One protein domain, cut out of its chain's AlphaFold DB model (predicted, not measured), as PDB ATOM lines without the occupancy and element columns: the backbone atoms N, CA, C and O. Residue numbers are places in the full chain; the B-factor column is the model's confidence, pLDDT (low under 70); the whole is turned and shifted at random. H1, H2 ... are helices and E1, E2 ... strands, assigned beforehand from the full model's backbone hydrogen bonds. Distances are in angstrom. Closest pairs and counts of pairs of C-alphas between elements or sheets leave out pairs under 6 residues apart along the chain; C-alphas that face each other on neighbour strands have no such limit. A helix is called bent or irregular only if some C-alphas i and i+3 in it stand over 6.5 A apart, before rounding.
ATOM      1  N   HIS A 133     216.388 168.686 193.767       98.31
ATOM      2  CA  HIS A 133     217.083 169.167 192.583       98.31
ATOM      3  C   HIS A 133     216.186 169.079 191.348       98.31
ATOM      4  O   HIS A 133     215.145 168.421 191.367       98.31
ATOM      5  N   VAL A 134     216.619 169.730 190.273       98.31
ATOM      6  CA  VAL A 134     216.038 169.622 188.927       98.31
ATOM      7  C   VAL A 134     217.154 169.431 187.904       98.31
ATOM      8  O   VAL A 134     218.312 169.701 188.213       98.31
ATOM      9  N   ALA A 135     216.835 168.978 186.692       98.31
ATOM     10  CA  ALA A 135     217.826 168.865 185.623       98.31
ATOM     11  C   ALA A 135     218.542 170.195 185.318       98.31
ATOM     12  O   ALA A 135     217.957 171.271 185.455       98.31
ATOM     13  N   ILE A 136     219.780 170.120 184.819       97.00
ATOM     14  CA  ILE A 136     220.554 171.299 184.381       97.00
ATOM     15  C   ILE A 136     219.875 172.072 183.240       97.00
ATOM     16  O   ILE A 136     220.103 173.268 183.083       97.00
ATOM     17  N   ASP A 137     219.021 171.419 182.455       97.19
ATOM     18  CA  ASP A 137     218.223 172.065 181.410       97.19
ATOM     19  C   ASP A 137     216.760 172.300 181.822       97.19
ATOM     20  O   ASP A 137     215.926 172.593 180.966       97.19
ATOM     21  N   HIS A 138     216.425 172.196 183.114       97.81
ATOM     22  CA  HIS A 138     215.068 172.449 183.599       97.81
ATOM     23  C   HIS A 138     214.617 173.884 183.245       97.81
ATOM     24  O   HIS A 138     215.402 174.828 183.349       97.81
ATOM     25  N   PRO A 139     213.338 174.125 182.902       96.81
ATOM     26  CA  PRO A 139     212.849 175.457 182.512       96.81
ATOM     27  C   PRO A 139     213.077 176.563 183.547       96.81
ATOM     28  O   PRO A 139     213.175 177.735 183.199       96.81
ATOM     29  N   TRP A 140     213.149 176.198 184.827       96.25
ATOM     30  CA  TRP A 140     213.456 177.140 185.907       96.25
ATOM     31  C   TRP A 140     214.878 177.684 185.847       96.25
ATOM     32  O   TRP A 140     215.091 178.768 186.363       96.25
ATOM     33  N   VAL A 141     215.825 176.999 185.203       96.00
ATOM     34  CA  VAL A 141     217.208 177.485 185.104       96.00
ATOM     35  C   VAL A 141     217.259 178.844 184.411       96.00
ATOM     36  O   VAL A 141     217.906 179.755 184.911       96.00
ATOM     37  N   SER A 142     216.498 179.011 183.327       95.38
ATOM     38  CA  SER A 142     216.422 180.279 182.596       95.38
ATOM     39  C   SER A 142     215.289 181.188 183.076       95.38
ATOM     40  O   SER A 142     215.450 182.406 183.119       95.38
ATOM     41  N   ALA A 143     214.126 180.631 183.431       96.44
ATOM     42  CA  ALA A 143     212.958 181.435 183.803       96.44
ATOM     43  C   ALA A 143     212.994 181.950 185.252       96.44
ATOM     44  O   ALA A 143     212.415 182.997 185.535       96.44
ATOM     45  N   HIS A 144     213.627 181.195 186.154       96.69
ATOM     46  CA  HIS A 144     213.654 181.433 187.600       96.69
ATOM     47  C   HIS A 144     215.001 181.010 188.215       96.69
ATOM     48  O   HIS A 144     215.021 180.140 189.092       96.69
ATOM     49  N   PRO A 145     216.147 181.568 187.784       96.44
ATOM     50  CA  PRO A 145     217.455 181.181 188.319       96.44
ATOM     51  C   PRO A 145     217.549 181.360 189.844       96.44
ATOM     52  O   PRO A 145     218.273 180.626 190.513       96.44
ATOM     53  N   GLU A 146     216.749 182.259 190.434       96.81
ATOM     54  CA  GLU A 146     216.623 182.445 191.884       96.81
ATOM     55  C   GLU A 146     216.048 181.226 192.632       96.81
ATOM     56  O   GLU A 146     216.035 181.188 193.867       96.81
ATOM     57  N   TYR A 147     215.544 180.225 191.904       97.94
ATOM     58  CA  TYR A 147     215.079 178.960 192.472       97.94
ATOM     59  C   TYR A 147     216.217 178.000 192.808       97.94
ATOM     60  O   TYR A 147     216.004 177.024 193.528       97.94
ATOM     61  N   LEU A 148     217.415 178.279 192.314       98.19
ATOM     62  CA  LEU A 148     218.589 177.438 192.462       98.19
ATOM     63  C   LEU A 148     219.529 178.024 193.515       98.19
ATOM     64  O   LEU A 148     219.460 179.207 193.862       98.19
ATOM     65  N   ILE A 149     220.409 177.186 194.053       98.00
ATOM     66  CA  ILE A 149     221.532 177.670 194.857       98.00
ATOM     67  C   ILE A 149     222.570 178.261 193.898       98.00
ATOM     68  O   ILE A 149     223.205 177.534 193.134       98.00
ATOM     69  N   ALA A 150     222.707 179.585 193.921       97.38
ATOM     70  CA  ALA A 150     223.737 180.297 193.176       97.38
ATOM     71  C   ALA A 150     225.106 180.139 193.854       97.38
ATOM     72  O   ALA A 150     225.180 180.077 195.083       97.38
ATOM     73  N   GLY A 151     226.155 180.111 193.040       97.44
ATOM     74  CA  GLY A 151     227.539 180.309 193.458       97.44
ATOM     75  C   GLY A 151     228.201 181.399 192.615       97.44
ATOM     76  O   GLY A 151     227.531 182.095 191.843       97.44
ATOM     77  N   ASP A 152     229.515 181.526 192.732       97.69
ATOM     78  CA  ASP A 152     230.325 182.445 191.937       97.69
ATOM     79  C   ASP A 152     231.594 181.790 191.353       97.69
ATOM     80  O   ASP A 152     231.780 180.572 191.386       97.69
ATOM     81  N   ASP A 153     232.446 182.603 190.725       97.62
ATOM     82  CA  ASP A 153     233.698 182.130 190.131       97.62
ATOM     83  C   ASP A 153     234.642 181.535 191.190       97.62
ATOM     84  O   ASP A 153     235.353 180.580 190.891       97.62
ATOM     85  N   GLN A 154     234.621 182.060 192.420       98.06
ATOM     86  CA  GLN A 154     235.442 181.550 193.511       98.06
ATOM     87  C   GLN A 154     234.922 180.193 193.992       98.06
ATOM     88  O   GLN A 154     235.723 179.275 194.144       98.06
ATOM     89  N   ASP A 155     233.607 180.036 194.164       98.06
ATOM     90  CA  ASP A 155     233.000 178.745 194.514       98.06
ATOM     91  C   ASP A 155     233.364 177.655 193.489       98.06
ATOM     92  O   ASP A 155     233.702 176.528 193.855       98.06
ATOM     93  N   LEU A 156     233.326 177.998 192.195       97.38
ATOM     94  CA  LEU A 156     233.678 177.078 191.112       97.38
ATOM     95  C   LEU A 156     235.167 176.713 191.103       97.38
ATOM     96  O   LEU A 156     235.509 175.568 190.809       97.38
ATOM     97  N   ASP A 157     236.044 177.671 191.395       97.69
ATOM     98  CA  ASP A 157     237.486 177.435 191.465       97.69
ATOM     99  C   ASP A 157     237.864 176.597 192.701       97.69
ATOM    100  O   ASP A 157     238.773 175.765 192.632       97.69
ATOM    101  N   GLU A 158     237.168 176.796 193.826       98.00
ATOM    102  CA  GLU A 158     237.397 176.069 195.079       98.00
ATOM    103  C   GLU A 158     236.832 174.640 195.051       98.00
ATOM    104  O   GLU A 158     237.507 173.713 195.509       98.00
ATOM    105  N   ASP A 159     235.628 174.440 194.500       97.19
ATOM    106  CA  ASP A 159     234.986 173.126 194.378       97.19
ATOM    107  C   ASP A 159     234.337 172.920 192.991       97.19
ATOM    108  O   ASP A 159     233.108 172.937 192.840       97.19
ATOM    109  N   PRO A 160     235.146 172.642 191.950       96.25
ATOM    110  CA  PRO A 160     234.646 172.424 190.591       96.25
ATOM    111  C   PRO A 160     233.800 171.151 190.446       96.25
ATOM    112  O   PRO A 160     233.212 170.926 189.389       96.25
ATOM    113  N   ALA A 161     233.753 170.293 191.471       95.12
ATOM    114  CA  ALA A 161     232.901 169.110 191.491       95.12
ATOM    115  C   ALA A 161     231.504 169.407 192.057       95.12
ATOM    116  O   ALA A 161     230.578 168.644 191.788       95.12
ATOM    117  N   ALA A 162     231.338 170.485 192.830       97.06
ATOM    118  CA  ALA A 162     230.061 170.883 193.422       97.06
ATOM    119  C   ALA A 162     229.353 172.013 192.668       97.06
ATOM    120  O   ALA A 162     228.174 172.251 192.929       97.06
ATOM    121  N   PHE A 163     230.024 172.692 191.737       98.12
ATOM    122  CA  PHE A 163     229.467 173.818 190.992       98.12
ATOM    123  C   PHE A 163     229.616 173.646 189.482       98.12
ATOM    124  O   PHE A 163     230.535 172.999 188.987       98.12
ATOM    125  N   VAL A 164     228.706 174.264 188.730       97.50
ATOM    126  CA  VAL A 164     228.731 174.280 187.266       97.50
ATOM    127  C   VAL A 164     228.450 175.681 186.740       97.50
ATOM    128  O   VAL A 164     227.574 176.389 187.240       97.50
ATOM    129  N   ARG A 165     229.187 176.081 185.698       96.94
ATOM    130  CA  ARG A 165     228.917 177.316 184.958       96.94
ATOM    131  C   ARG A 165     227.924 177.053 183.837       96.94
ATOM    132  O   ARG A 165     228.200 176.276 182.926       96.94
ATOM    133  N   LEU A 166     226.808 177.765 183.878       94.19
ATOM    134  CA  LEU A 166     225.807 177.834 182.818       94.19
ATOM    135  C   LEU A 166     225.768 179.259 182.254       94.19
ATOM    136  O   LEU A 166     226.456 180.152 182.748       94.19
ATOM    137  N   HIS A 167     224.984 179.483 181.197       86.19
ATOM    138  CA  HIS A 167     224.897 180.805 180.566       86.19
ATOM    139  C   HIS A 167     224.504 181.909 181.562       86.19
ATOM    140  O   HIS A 167     225.048 183.010 181.505       86.19
ATOM    141  N   ASP A 168     223.618 181.570 182.498       81.25
ATOM    142  CA  ASP A 168     222.987 182.509 183.423       81.25
ATOM    143  C   ASP A 168     223.722 182.643 184.774       81.25
ATOM    144  O   ASP A 168     223.255 183.365 185.654       81.25
ATOM    145  N   GLY A 169     224.868 181.969 184.958       93.81
ATOM    146  CA  GLY A 169     225.669 182.062 186.184       93.81
ATOM    147  C   GLY A 169     226.362 180.763 186.596       93.81
ATOM    148  O   GLY A 169     226.412 179.788 185.843       93.81
ATOM    149  N   VAL A 170     226.911 180.764 187.811       98.00
ATOM    150  CA  VAL A 170     227.434 179.569 188.481       98.00
ATOM    151  C   VAL A 170     226.375 179.054 189.451       98.00
ATOM    152  O   VAL A 170     225.777 179.825 190.202       98.00
ATOM    153  N   PHE A 171     226.131 177.747 189.431       98.31
ATOM    154  CA  PHE A 171     225.104 177.101 190.246       98.31
ATOM    155  C   PHE A 171     225.665 175.874 190.948       98.31
ATOM    156  O   PHE A 171     226.480 175.149 190.373       98.31
ATOM    157  N   ALA A 172     225.197 175.621 192.169       98.19
ATOM    158  CA  ALA A 172     225.528 174.393 192.874       98.19
ATOM    159  C   ALA A 172     224.804 173.200 192.235       98.19
ATOM    160  O   ALA A 172     223.592 173.228 191.988       98.19
ATOM    161  N   LEU A 173     225.553 172.130 192.009       98.38
ATOM    162  CA  LEU A 173     225.044 170.836 191.593       98.38
ATOM    163  C   LEU A 173     224.263 170.179 192.738       98.38
ATOM    164  O   LEU A 173     224.568 170.352 193.922       98.38
ATOM    165  N   GLY A 174     223.223 169.429 192.382       97.69
ATOM    166  CA  GLY A 174     222.425 168.682 193.344       97.69
ATOM    167  C   GLY A 174     223.279 167.634 194.052       97.69
ATOM    168  O   GLY A 174     224.099 166.975 193.419       97.69
ATOM    169  N   ARG A 175     223.072 167.440 195.355       95.44
ATOM    170  CA  ARG A 175     223.770 166.391 196.114       95.44
ATOM    171  C   ARG A 175     222.942 165.833 197.255       95.44
ATOM    172  O   ARG A 175     222.028 166.482 197.759       95.44
ATOM    173  N   ASP A 176     223.331 164.649 197.703       92.94
ATOM    174  CA  ASP A 176     223.007 164.159 199.037       92.94
ATOM    175  C   ASP A 176     224.057 164.689 200.043       92.94
ATOM    176  O   ASP A 176     225.198 164.977 199.659       92.94
ATOM    177  N   PRO A 177     223.729 164.864 201.338       87.44
ATOM    178  CA  PRO A 177     224.705 165.310 202.331       87.44
ATOM    179  C   PRO A 177     225.950 164.416 202.448       87.44
ATOM    180  O   PRO A 177     227.020 164.928 202.776       87.44
ATOM    181  N   TYR A 178     225.822 163.119 202.158       90.56
ATOM    182  CA  TYR A 178     226.839 162.084 202.335       90.56
ATOM    183  C   TYR A 178     227.493 161.606 201.032       90.56
ATOM    184  O   TYR A 178     228.449 160.833 201.100       90.56
ATOM    185  N   PHE A 179     227.029 162.065 199.867       89.81
ATOM    186  CA  PHE A 179     227.592 161.696 198.563       89.81
ATOM    187  C   PHE A 179     228.124 162.920 197.797       89.81
ATOM    188  O   PHE A 179     227.712 164.050 198.076       89.81
ATOM    189  N   PRO A 180     229.050 162.717 196.835       92.94
ATOM    190  CA  PRO A 180     229.453 163.761 195.895       92.94
ATOM    191  C   PRO A 180     228.258 164.345 195.135       92.94
ATOM    192  O   PRO A 180     227.208 163.707 195.025       92.94
ATOM    193  N   ALA A 181     228.430 165.549 194.591       96.38
ATOM    194  CA  ALA A 181     227.395 166.159 193.773       96.38
ATOM    195  C   ALA A 181     227.183 165.401 192.456       96.38
ATOM    196  O   ALA A 181     228.116 164.858 191.862       96.38
ATOM    197  N   TRP A 182     225.927 165.355 192.026       96.25
ATOM    198  CA  TRP A 182     225.511 164.752 190.771       96.25
ATOM    199  C   TRP A 182     225.730 165.743 189.635       96.25
ATOM    200  O   TRP A 182     225.328 166.900 189.716       96.25
ATOM    201  N   THR A 183     226.353 165.283 188.557       95.69
ATOM    202  CA  THR A 183     226.809 166.137 187.454       95.69
ATOM    203  C   THR A 183     225.695 166.612 186.527       95.69
ATOM    204  O   THR A 183     225.951 167.460 185.680       95.69
ATOM    205  N   ASP A 184     224.478 166.077 186.654       97.00
ATOM    206  CA  ASP A 184     223.361 166.274 185.727       97.00
ATOM    207  C   ASP A 184     222.195 167.100 186.298       97.00
ATOM    208  O   ASP A 184     221.236 167.395 185.575       97.00
ATOM    209  N   VAL A 185     222.263 167.513 187.566       98.31
ATOM    210  CA  VAL A 185     221.169 168.208 188.263       98.31
ATOM    211  C   VAL A 185     221.659 169.401 189.084       98.31
ATOM    212  O   VAL A 185     222.772 169.404 189.598       98.31
ATOM    213  N   LEU A 186     220.807 170.413 189.250       98.44
ATOM    214  CA  LEU A 186     221.070 171.626 190.031       98.44
ATOM    215  C   LEU A 186     220.303 171.611 191.351       98.44
ATOM    216  O   LEU A 186     219.129 171.234 191.398       98.44
ATOM    217  N   GLN A 187     220.954 172.060 192.421       98.25
ATOM    218  CA  GLN A 187     220.377 172.094 193.761       98.25
ATOM    219  C   GLN A 187     219.300 173.182 193.870       98.25
ATOM    220  O   GLN A 187     219.549 174.361 193.606       98.25
ATOM    221  N   LEU A 188     218.103 172.804 194.329       98.25
ATOM    222  CA  LEU A 188     217.025 173.752 194.609       98.25
ATOM    223  C   LEU A 188     217.279 174.520 195.912       98.25
ATOM    224  O   LEU A 188     217.669 173.956 196.938       98.25
ATOM    225  N   ASN A 189     216.949 175.810 195.903       97.88
ATOM    226  CA  ASN A 189     216.953 176.656 197.086       97.88
ATOM    227  C   ASN A 189     215.628 176.533 197.856       97.88
ATOM    228  O   ASN A 189     214.715 177.350 197.709       97.88
ATOM    229  N   ALA A 190     215.528 175.540 198.743       96.00
ATOM    230  CA  ALA A 190     214.336 175.311 199.570       96.00
ATOM    231  C   ALA A 190     213.964 176.503 200.488       96.00
ATOM    232  O   ALA A 190     212.827 176.607 200.973       96.00
TER     233      ALA A 190
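What this domain is: This is residues 133 to 190 of the 211 residues of the protein "Alpha-amylase" of Deltaproteobacteria bacterium (UniProt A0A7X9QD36). Two small two-strand pairs meet where E3 ends near E4: the hairpin E2 and E3, with H2 packing on it, and a pair made by the first and last strands, E1 and E4. H1 lies far from H2, and the long link of residues 173 to 184 makes a loop whose Tyr 178 is the C-alpha farthest from Ala 143 of H1. The printed part has 58 residues with two named helices and four named strands, in the order E1, H1, H2, E2, E3, E4, and each two-strand sheet is antiparallel. The class is mixed, helices and strands, with under half of the residues, 25 of 58, in named elements. The whole is compact, with a radius of gyration of the C-alphas of 10.3 A and spans of 28 by 23 by 18 A.

Where its parts are: Find C-alpha 133 at (217.083, 169.167, 192.583); from there E1 runs through residues 133 to 135, 7.0 A. H1 follows at residues 139 to 143, 6.1 A; it is neither bent nor irregular, but only just: C-alphas 139 and 142 are 6.0 A apart. Look next at C-alpha 153 at (233.698, 182.130, 190.131), where H2 begins; it spans residues 153 to 158, 8.7 A. E2 is residues 163 to 166, 9.8 A, and E3 is residues 169 to 172, 10.2 A. E4, residues 185 to 187, covers 6.8 A and ends at C-alpha 187 at (220.377, 172.094, 193.761).

How they stand to each other: Begin with E1 and E4, antiparallel at 147 degrees, where N 186 and O 134 are 2.8 A apart, within hydrogen-bond range. H1 is apart from H2, E2, E3 and E4. Residues 150 to 151 pair antiparallel with residues 170 to 171 of E3. H2 comes nearest to E2 with the C-alphas of Leu 156 and Phe 163, 5.3 A apart, and nearest to E3 with those of Asp 153 and Val 170, 7.0 A apart. E2 and E3 form a hairpin, antiparallel at 149 degrees, with N 164 and O 171 at 2.9 A and N 166 and O 169 at 2.8 A, within hydrogen-bond range. The closest C-alphas of E3 and E4 are those of Ala 172 and Gln 187, 5.7 A apart. In H1 and H2 every O i to N i+4 pair is within hydrogen-bond range.

The domain as a whole: The two C-alphas farthest apart, those of Ala 143 and Tyr 178, are 30.2 A apart. The printed part has no cut. The link from E3 to E4 is long, with 12 residues. The mean pLDDT of the printed part is 96.2, and no printed residue is under 70.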